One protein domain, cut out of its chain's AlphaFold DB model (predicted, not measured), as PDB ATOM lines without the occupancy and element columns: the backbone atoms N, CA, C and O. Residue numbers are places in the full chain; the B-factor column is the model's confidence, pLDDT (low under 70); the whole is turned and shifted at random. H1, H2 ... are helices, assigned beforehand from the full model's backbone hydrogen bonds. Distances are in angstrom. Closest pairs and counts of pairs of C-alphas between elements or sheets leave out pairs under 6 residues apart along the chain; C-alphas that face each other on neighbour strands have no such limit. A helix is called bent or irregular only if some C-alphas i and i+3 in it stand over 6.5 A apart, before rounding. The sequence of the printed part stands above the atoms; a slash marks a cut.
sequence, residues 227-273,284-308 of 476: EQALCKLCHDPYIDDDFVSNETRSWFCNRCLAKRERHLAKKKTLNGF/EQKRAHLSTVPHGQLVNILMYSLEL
ATOM      1  N   GLU A 227     237.130 -24.412  66.204       52.00
ATOM      2  CA  GLU A 227     235.694 -24.637  66.397       52.00
ATOM      3  C   GLU A 227     235.025 -25.401  65.238       52.00
ATOM      4  O   GLU A 227     234.048 -26.124  65.439       52.00
ATOM      5  N   GLN A 228     235.557 -25.299  64.013       55.03
ATOM      6  CA  GLN A 228     235.102 -26.122  62.882       55.03
ATOM      7  C   GLN A 228     235.647 -27.558  62.958       55.03
ATOM      8  O   GLN A 228     235.109 -28.459  62.311       55.03
ATOM      9  N   ALA A 229     236.673 -27.782  63.783       55.84
ATOM     10  CA  ALA A 229     237.262 -29.074  64.112       55.84
ATOM     11  C   ALA A 229     236.707 -29.632  65.443       55.84
ATOM     12  O   ALA A 229     237.440 -30.196  66.249       55.84
ATOM     13  N   LEU A 230     235.394 -29.506  65.671       59.78
ATOM     14  CA  LEU A 230     234.707 -30.086  66.830       59.78
ATOM     15  C   LEU A 230     233.856 -31.303  66.439       59.78
ATOM     16  O   LEU A 230     233.195 -31.342  65.396       59.78
ATOM     17  N   CYS A 231     233.824 -32.320  67.305       67.56
ATOM     18  CA  CYS A 231     232.968 -33.486  67.093       67.56
ATOM     19  C   CYS A 231     231.483 -33.104  67.179       67.56
ATOM     20  O   CYS A 231     230.985 -32.821  68.271       67.56
ATOM     21  N   LYS A 232     230.736 -33.255  66.074       68.75
ATOM     22  CA  LYS A 232     229.293 -32.925  65.960       68.75
ATOM     23  C   LYS A 232     228.339 -33.700  66.896       68.75
ATOM     24  O   LYS A 232     227.125 -33.621  66.734       68.75
ATOM     25  N   LEU A 233     228.857 -34.519  67.816       66.00
ATOM     26  CA  LEU A 233     228.091 -35.262  68.826       66.00
ATOM     27  C   LEU A 233     228.518 -34.974  70.276       66.00
ATOM     28  O   LEU A 233     227.839 -35.453  71.186       66.00
ATOM     29  N   CYS A 234     229.668 -34.325  70.495       67.69
ATOM     30  CA  CYS A 234     230.280 -34.238  71.826       67.69
ATOM     31  C   CYS A 234     231.383 -33.171  72.004       67.69
ATOM     32  O   CYS A 234     231.929 -33.109  73.093       67.69
ATOM     33  N   HIS A 235     231.695 -32.357  70.984       62.97
ATOM     34  CA  HIS A 235     232.506 -31.123  71.045       62.97
ATOM     35  C   HIS A 235     233.913 -31.207  71.680       62.97
ATOM     36  O   HIS A 235     234.541 -30.180  71.890       62.97
ATOM     37  N   ASP A 236     234.444 -32.413  71.892       58.59
ATOM     38  CA  ASP A 236     235.736 -32.643  72.548       58.59
ATOM     39  C   ASP A 236     236.371 -33.970  72.059       58.59
ATOM     40  O   ASP A 236     235.622 -34.938  71.817       58.59
ATOM     41  N   PRO A 237     237.712 -34.108  71.958       66.81
ATOM     42  CA  PRO A 237     238.768 -33.086  71.988       66.81
ATOM     43  C   PRO A 237     239.416 -32.890  70.590       66.81
ATOM     44  O   PRO A 237     238.825 -33.270  69.578       66.81
ATOM     45  N   TYR A 238     240.630 -32.315  70.554       60.56
ATOM     46  CA  TYR A 238     241.479 -32.036  69.376       60.56
ATOM     47  C   TYR A 238     241.488 -33.130  68.281       60.56
ATOM     48  O   TYR A 238     241.508 -34.329  68.574       60.56
ATOM     49  N   ILE A 239     241.514 -32.689  67.016       60.97
ATOM     50  CA  ILE A 239     241.497 -33.512  65.795       60.97
ATOM     51  C   ILE A 239     242.801 -33.295  65.014       60.97
ATOM     52  O   ILE A 239     243.225 -32.154  64.861       60.97
ATOM     53  N   ASP A 240     243.372 -34.358  64.438       63.16
ATOM     54  CA  ASP A 240     244.435 -34.249  63.428       63.16
ATOM     55  C   ASP A 240     243.997 -33.418  62.205       63.16
ATOM     56  O   ASP A 240     242.969 -33.700  61.572       63.16
ATOM     57  N   ASP A 241     244.826 -32.449  61.807       59.84
ATOM     58  CA  ASP A 241     244.571 -31.531  60.682       59.84
ATOM     59  C   ASP A 241     244.277 -32.257  59.350       59.84
ATOM     60  O   ASP A 241     243.466 -31.793  58.538       59.84
ATOM     61  N   ASP A 242     244.866 -33.440  59.142       62.88
ATOM     62  CA  ASP A 242     244.612 -34.290  57.971       62.88
ATOM     63  C   ASP A 242     243.125 -34.674  57.841       62.88
ATOM     64  O   ASP A 242     242.605 -34.774  56.725       62.88
ATOM     65  N   PHE A 243     242.390 -34.817  58.952       61.81
ATOM     66  CA  PHE A 243     240.944 -35.039  58.904       61.81
ATOM     67  C   PHE A 243     240.172 -33.729  58.682       61.81
ATOM     68  O   PHE A 243     239.225 -33.712  57.895       61.81
ATOM     69  N   VAL A 244     240.597 -32.627  59.312       60.12
ATOM     70  CA  VAL A 244     239.968 -31.293  59.187       60.12
ATOM     71  C   VAL A 244     239.972 -30.793  57.734       60.12
ATOM     72  O   VAL A 244     239.042 -30.107  57.307       60.12
ATOM     73  N   SER A 245     240.961 -31.205  56.935       63.81
ATOM     74  CA  SER A 245     241.041 -30.907  55.497       63.81
ATOM     75  C   SER A 245     239.898 -31.489  54.637       63.81
ATOM     76  O   SER A 245     239.685 -31.042  53.509       63.81
ATOM     77  N   ASN A 246     239.145 -32.476  55.141       64.25
ATOM     78  CA  ASN A 246     238.148 -33.231  54.377       64.25
ATOM     79  C   ASN A 246     236.707 -32.779  54.679       64.25
ATOM     80  O   ASN A 246     235.972 -33.453  55.394       64.25
ATOM     81  N   GLU A 247     236.261 -31.679  54.071       62.50
ATOM     82  CA  GLU A 247     234.942 -31.057  54.308       62.50
ATOM     83  C   GLU A 247     233.720 -31.997  54.187       62.50
ATOM     84  O   GLU A 247     232.742 -31.860  54.923       62.50
ATOM     85  N   THR A 248     233.770 -32.999  53.305       66.38
ATOM     86  CA  THR A 248     232.696 -34.001  53.147       66.38
ATOM     87  C   THR A 248     232.667 -35.047  54.268       66.38
ATOM     88  O   THR A 248     231.675 -35.766  54.422       66.38
ATOM     89  N   ARG A 249     233.731 -35.152  55.075       63.66
ATOM     90  CA  ARG A 249     233.856 -36.097  56.187       63.66
ATOM     91  C   ARG A 249     233.547 -35.391  57.502       63.66
ATOM     92  O   ARG A 249     234.354 -34.652  58.048       63.66
ATOM     93  N   SER A 250     232.379 -35.682  58.071       67.38
ATOM     94  CA  SER A 250     232.117 -35.307  59.465       67.38
ATOM     95  C   SER A 250     232.967 -36.169  60.406       67.38
ATOM     96  O   SER A 250     232.905 -37.398  60.338       67.38
ATOM     97  N   TRP A 251     233.768 -35.533  61.267       70.75
ATOM     98  CA  TRP A 251     234.570 -36.235  62.271       70.75
ATOM     99  C   TRP A 251     233.750 -36.599  63.503       70.75
ATOM    100  O   TRP A 251     232.847 -35.862  63.915       70.75
ATOM    101  N   PHE A 252     234.123 -37.715  64.127       74.50
ATOM    102  CA  PHE A 252     233.655 -38.084  65.452       74.50
ATOM    103  C   PHE A 252     234.808 -38.701  66.239       74.50
ATOM    104  O   PHE A 252     235.504 -39.572  65.721       74.50
ATOM    105  N   CYS A 253     234.974 -38.309  67.503       78.81
ATOM    106  CA  CYS A 253     235.921 -38.981  68.390       78.81
ATOM    107  C   CYS A 253     235.505 -40.451  68.601       78.81
ATOM    108  O   CYS A 253     234.321 -40.790  68.489       78.81
ATOM    109  N   ASN A 254     236.443 -41.331  68.965       77.44
ATOM    110  CA  ASN A 254     236.203 -42.781  69.091       77.44
ATOM    111  C   ASN A 254     234.972 -43.143  69.951       77.44
ATOM    112  O   ASN A 254     234.218 -44.062  69.624       77.44
ATOM    113  N   ARG A 255     234.699 -42.374  71.015       78.69
ATOM    114  CA  ARG A 255     233.521 -42.550  71.885       78.69
ATOM    115  C   ARG A 255     232.203 -42.254  71.157       78.69
ATOM    116  O   ARG A 255     231.206 -42.948  71.369       78.69
ATOM    117  N   CYS A 256     232.196 -41.248  70.287       81.25
ATOM    118  CA  CYS A 256     231.035 -40.816  69.514       81.25
ATOM    119  C   CYS A 256     230.888 -41.594  68.186       81.25
ATOM    120  O   CYS A 256     229.750 -41.836  67.778       81.25
ATOM    121  N   LEU A 257     231.979 -42.127  67.607       82.12
ATOM    122  CA  LEU A 257     231.939 -43.196  66.593       82.12
ATOM    123  C   LEU A 257     231.254 -44.448  67.147       82.12
ATOM    124  O   LEU A 257     230.220 -44.848  66.622       82.12
ATOM    125  N   ALA A 258     231.741 -45.009  68.259       82.75
ATOM    126  CA  ALA A 258     231.156 -46.211  68.860       82.75
ATOM    127  C   ALA A 258     229.683 -46.010  69.281       82.75
ATOM    128  O   ALA A 258     228.869 -46.933  69.200       82.75
ATOM    129  N   LYS A 259     229.296 -44.795  69.703       84.50
ATOM    130  CA  LYS A 259     227.890 -44.441  69.974       84.50
ATOM    131  C   LYS A 259     227.056 -44.420  68.685       84.50
ATOM    132  O   LYS A 259     225.978 -45.018  68.659       84.50
ATOM    133  N   ARG A 260     227.553 -43.790  67.613       82.94
ATOM    134  CA  ARG A 260     226.928 -43.774  66.277       82.94
ATOM    135  C   ARG A 260     226.777 -45.183  65.709       82.94
ATOM    136  O   ARG A 260     225.691 -45.532  65.265       82.94
ATOM    137  N   GLU A 261     227.825 -45.994  65.761       82.88
ATOM    138  CA  GLU A 261     227.839 -47.368  65.261       82.88
ATOM    139  C   GLU A 261     226.793 -48.234  65.971       82.88
ATOM    140  O   GLU A 261     225.983 -48.880  65.313       82.88
ATOM    141  N   ARG A 262     226.692 -48.156  67.307       83.00
ATOM    142  CA  ARG A 262     225.635 -48.843  68.074       83.00
ATOM    143  C   ARG A 262     224.222 -48.386  67.686       83.00
ATOM    144  O   ARG A 262     223.297 -49.194  67.722       83.00
ATOM    145  N   HIS A 263     224.032 -47.119  67.309       78.81
ATOM    146  CA  HIS A 263     222.755 -46.630  66.769       78.81
ATOM    147  C   HIS A 263     222.499 -47.116  65.332       78.81
ATOM    148  O   HIS A 263     221.372 -47.494  65.016       78.81
ATOM    149  N   LEU A 264     223.524 -47.164  64.477       76.12
ATOM    150  CA  LEU A 264     223.423 -47.685  63.111       76.12
ATOM    151  C   LEU A 264     223.172 -49.196  63.092       76.12
ATOM    152  O   LEU A 264     222.323 -49.639  62.329       76.12
ATOM    153  N   ALA A 265     223.806 -49.972  63.974       70.75
ATOM    154  CA  ALA A 265     223.534 -51.395  64.158       70.75
ATOM    155  C   ALA A 265     222.072 -51.631  64.573       70.75
ATOM    156  O   ALA A 265     221.372 -52.404  63.922       70.75
ATOM    157  N   LYS A 266     221.571 -50.880  65.568       70.19
ATOM    158  CA  LYS A 266     220.152 -50.905  65.975       70.19
ATOM    159  C   LYS A 266     219.194 -50.517  64.841       70.19
ATOM    160  O   LYS A 266     218.115 -51.096  64.733       70.19
ATOM    161  N   LYS A 267     219.577 -49.573  63.972       64.00
ATOM    162  CA  LYS A 267     218.794 -49.228  62.776       64.00
ATOM    163  C   LYS A 267     218.870 -50.327  61.708       64.00
ATOM    164  O   LYS A 267     217.846 -50.659  61.126       64.00
ATOM    165  N   LYS A 268     220.032 -50.957  61.502       58.34
ATOM    166  CA  LYS A 268     220.237 -52.070  60.554       58.34
ATOM    167  C   LYS A 268     219.446 -53.322  60.958       58.34
ATOM    168  O   LYS A 268     218.925 -53.993  60.079       58.34
ATOM    169  N   THR A 269     219.252 -53.577  62.259       53.53
ATOM    170  CA  THR A 269     218.329 -54.621  62.757       53.53
ATOM    171  C   THR A 269     216.842 -54.275  62.611       53.53
ATOM    172  O   THR A 269     216.013 -55.177  62.665       53.53
ATOM    173  N   LEU A 270     216.487 -52.998  62.432       47.62
ATOM    174  CA  LEU A 270     215.106 -52.546  62.191       47.62
ATOM    175  C   LEU A 270     214.790 -52.501  60.681       47.62
ATOM    176  O   LEU A 270     213.660 -52.744  60.269       47.62
ATOM    177  N   ASN A 271     215.796 -52.255  59.835       43.00
ATOM    178  CA  ASN A 271     215.686 -52.150  58.377       43.00
ATOM    179  C   ASN A 271     215.507 -53.513  57.658       43.00
ATOM    180  O   ASN A 271     216.284 -53.890  56.783       43.00
ATOM    181  N   GLY A 272     214.434 -54.234  57.995       46.00
ATOM    182  CA  GLY A 272     213.767 -55.232  57.143       46.00
ATOM    183  C   GLY A 272     214.430 -56.604  56.975       46.00
ATOM    184  O   GLY A 272     213.714 -57.600  56.887       46.00
ATOM    185  N   PHE A 273     215.762 -56.704  56.965       49.59
ATOM    186  CA  PHE A 273     216.460 -57.983  56.776       49.59
ATOM    187  C   PHE A 273     216.435 -58.849  58.046       49.59
ATOM    188  O   PHE A 273     217.411 -58.966  58.789       49.59
ATOM    189  N   GLU A 284     219.015 -75.048  45.620       91.69
ATOM    190  CA  GLU A 284     217.877 -74.606  44.817       91.69
ATOM    191  C   GLU A 284     217.047 -73.531  45.529       91.69
ATOM    192  O   GLU A 284     216.780 -72.485  44.941       91.69
ATOM    193  N   GLN A 285     216.754 -73.703  46.823       91.56
ATOM    194  CA  GLN A 285     216.075 -72.687  47.633       91.56
ATOM    195  C   GLN A 285     216.882 -71.376  47.698       91.56
ATOM    196  O   GLN A 285     216.308 -70.288  47.671       91.56
ATOM    197  N   LYS A 286     218.221 -71.472  47.729       89.94
ATOM    198  CA  LYS A 286     219.140 -70.326  47.621       89.94
ATOM    199  C   LYS A 286     219.015 -69.614  46.271       89.94
ATOM    200  O   LYS A 286     218.886 -68.393  46.260       89.94
ATOM    201  N   ARG A 287     218.998 -70.347  45.148       90.06
ATOM    202  CA  ARG A 287     218.784 -69.764  43.806       90.06
ATOM    203  C   ARG A 287     217.413 -69.097  43.690       90.06
ATOM    204  O   ARG A 287     217.350 -67.946  43.277       90.06
ATOM    205  N   ALA A 288     216.347 -69.779  44.115       92.06
ATOM    206  CA  ALA A 288     214.981 -69.260  44.073       92.06
ATOM    207  C   ALA A 288     214.831 -67.958  44.883       92.06
ATOM    208  O   ALA A 288     214.264 -66.981  44.394       92.06
ATOM    209  N   HIS A 289     215.412 -67.896  46.086       89.88
ATOM    210  CA  HIS A 289     215.451 -66.659  46.866       89.88
ATOM    211  C   HIS A 289     216.280 -65.562  46.181       89.88
ATOM    212  O   HIS A 289     215.833 -64.424  46.091       89.88
ATOM    213  N   LEU A 290     217.466 -65.874  45.649       91.00
ATOM    214  CA  LEU A 290     218.264 -64.876  44.929       91.00
ATOM    215  C   LEU A 290     217.555 -64.360  43.662       91.00
ATOM    216  O   LEU A 290     217.728 -63.194  43.330       91.00
ATOM    217  N   SER A 291     216.695 -65.151  43.009       91.25
ATOM    218  CA  SER A 291     215.861 -64.661  41.899       91.25
ATOM    219  C   SER A 291     214.703 -63.741  42.311       91.25
ATOM    220  O   SER A 291     214.211 -62.999  41.466       91.25
ATOM    221  N   THR A 292     214.274 -63.738  43.581       93.00
ATOM    222  CA  THR A 292     213.230 -62.816  44.082       93.00
ATOM    223  C   THR A 292     213.791 -61.572  44.779       93.00
ATOM    224  O   THR A 292     213.047 -60.624  45.034       93.00
ATOM    225  N   VAL A 293     215.099 -61.524  45.055       92.38
ATOM    226  CA  VAL A 293     215.773 -60.344  45.617       92.38
ATOM    227  C   VAL A 293     215.947 -59.258  44.535       92.38
ATOM    228  O   VAL A 293     216.507 -59.536  43.474       92.38
ATOM    229  N   PRO A 294     215.536 -57.994  44.779       95.56
ATOM    230  CA  PRO A 294     215.701 -56.904  43.815       95.56
ATOM    231  C   PRO A 294     217.160 -56.683  43.392       95.56
ATOM    232  O   PRO A 294     218.067 -56.724  44.223       95.56
ATOM    233  N   HIS A 295     217.394 -56.342  42.120       91.69
ATOM    234  CA  HIS A 295     218.741 -56.233  41.535       91.69
ATOM    235  C   HIS A 295     219.724 -55.362  42.346       91.69
ATOM    236  O   HIS A 295     220.854 -55.776  42.594       91.69
ATOM    237  N   GLY A 296     219.295 -54.198  42.850       93.00
ATOM    238  CA  GLY A 296     220.145 -53.346  43.695       93.00
ATOM    239  C   GLY A 296     220.536 -53.981  45.041       93.00
ATOM    240  O   GLY A 296     221.595 -53.679  45.581       93.00
ATOM    241  N   GLN A 297     219.723 -54.899  45.576       90.19
ATOM    242  CA  GLN A 297     220.089 -55.696  46.749       90.19
ATOM    243  C   GLN A 297     221.046 -56.835  46.376       90.19
ATOM    244  O   GLN A 297     221.982 -57.080  47.131       90.19
ATOM    245  N   LEU A 298     220.890 -57.469  45.205       92.12
ATOM    246  CA  LEU A 298     221.854 -58.460  44.701       92.12
ATOM    247  C   LEU A 298     223.255 -57.863  44.514       92.12
ATOM    248  O   LEU A 298     224.228 -58.476  44.943       92.12
ATOM    249  N   VAL A 299     223.364 -56.653  43.953       93.31
ATOM    250  CA  VAL A 299     224.654 -55.949  43.819       93.31
ATOM    251  C   VAL A 299     225.275 -55.665  45.192       93.31
ATOM    252  O   VAL A 299     226.457 -55.931  45.389       93.31
ATOM    253  N   ASN A 300     224.487 -55.207  46.171       91.88
ATOM    254  CA  ASN A 300     224.982 -54.977  47.534       91.88
ATOM    255  C   ASN A 300     225.421 -56.274  48.239       91.88
ATOM    256  O   ASN A 300     226.410 -56.265  48.967       91.88
ATOM    257  N   ILE A 301     224.707 -57.387  48.023       90.44
ATOM    258  CA  ILE A 301     225.095 -58.709  48.538       90.44
ATOM    259  C   ILE A 301     226.409 -59.157  47.889       90.44
ATOM    260  O   ILE A 301     227.307 -59.577  48.611       90.44
ATOM    261  N   LEU A 302     226.556 -59.002  46.568       90.81
ATOM    262  CA  LEU A 302     227.783 -59.340  45.845       90.81
ATOM    263  C   LEU A 302     228.983 -58.523  46.347       90.81
ATOM    264  O   LEU A 302     230.001 -59.113  46.684       90.81
ATOM    265  N   MET A 303     228.862 -57.196  46.457       91.12
ATOM    266  CA  MET A 303     229.947 -56.347  46.976       91.12
ATOM    267  C   MET A 303     230.365 -56.770  48.392       91.12
ATOM    268  O   MET A 303     231.544 -57.001  48.639       91.12
ATOM    269  N   TYR A 304     229.401 -56.984  49.295       91.12
ATOM    270  CA  TYR A 304     229.683 -57.445  50.658       91.12
ATOM    271  C   TYR A 304     230.296 -58.859  50.706       91.12
ATOM    272  O   TYR A 304     231.132 -59.147  51.561       91.12
ATOM    273  N   SER A 305     229.932 -59.753  49.779       90.44
ATOM    274  CA  SER A 305     230.584 -61.063  49.648       90.44
ATOM    275  C   SER A 305     232.058 -60.951  49.255       90.44
ATOM    276  O   SER A 305     232.844 -61.778  49.701       90.44
ATOM    277  N   LEU A 306     232.442 -59.935  48.479       88.56
ATOM    278  CA  LEU A 306     233.825 -59.714  48.035       88.56
ATOM    279  C   LEU A 306     234.674 -58.973  49.073       88.56
ATOM    280  O   LEU A 306     235.863 -59.250  49.190       88.56
ATOM    281  N   GLU A 307     234.062 -58.100  49.876       90.81
ATOM    282  CA  GLU A 307     234.694 -57.524  51.074       90.81
ATOM    283  C   GLU A 307     235.072 -58.608  52.105       90.81
ATOM    284  O   GLU A 307     236.070 -58.466  52.810       90.81
ATOM    285  N   LEU A 308     234.291 -59.694  52.192       88.12
ATOM    286  CA  LEU A 308     234.553 -60.833  53.083       88.12
ATOM    287  C   LEU A 308     235.415 -61.938  52.450       88.12
ATOM    288  O   LEU A 308     236.171 -62.602  53.160       88.12
TER     289      LEU A 308
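Overview. This is residues 227 to 273 and 284 to 308 of the 476 residues of an uncharacterized protein of Monosporascus ibericus (UniProt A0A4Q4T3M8). The longest helix, H2, reaches out like an arm from a looped head, residues 227 to 253, which holds the short helix H1; beyond a cut in the chain, H3 and H4 make a separate bent pair, joined at a corner. No helix touches another, and there is no shared core. The printed part has 72 residues with four named helices, in the order H1, H2, H3, H4, and no named strand; its class is all helix. It is extended, with a radius of gyration of the C-alphas of 18.4 A, and spans 56 by 24 by 19 A.

Arrangement. H2, residues 254 to 268, is apart from H1, residues 241 to 244. H2 is also apart from H3, residues 284 to 292, and from H4, residues 295 to 308. H1 is apart from H3 and H4. H3 and H4 are close but not clearly touching: their closest C-alphas, those of Leu 290 and Leu 298, are 7.4 A apart. They run opposite ways at a steep tilt of 55 degrees. In H2, H3 and H4 every O i to N i+4 pair is within hydrogen-bond range; H1 is too short for such a pair.

Along the chain. H2 is 20.3 A long, from C-alpha 254 at (236.203, -42.781, 69.091) to C-alpha 268. H1 measures 4.8 A and H3 12.7 A. H4 measures 20.1 A and ends with C-alpha 308 at (234.553, -60.833, 53.083).

Size, cuts and confidence. The C-alphas farthest apart, those of Glu 227 and Glu 284, are 57.3 A from each other. Residues 274 to 283 are not printed; C-alphas 273 and 284 are 20.5 A apart across this cut. Of the links that are printed whole, H3 to H4 is tight and H1 to H2 short. The mean pLDDT of the printed part is 75.0, and residues 227 to 250 and 267 to 273 are under 70.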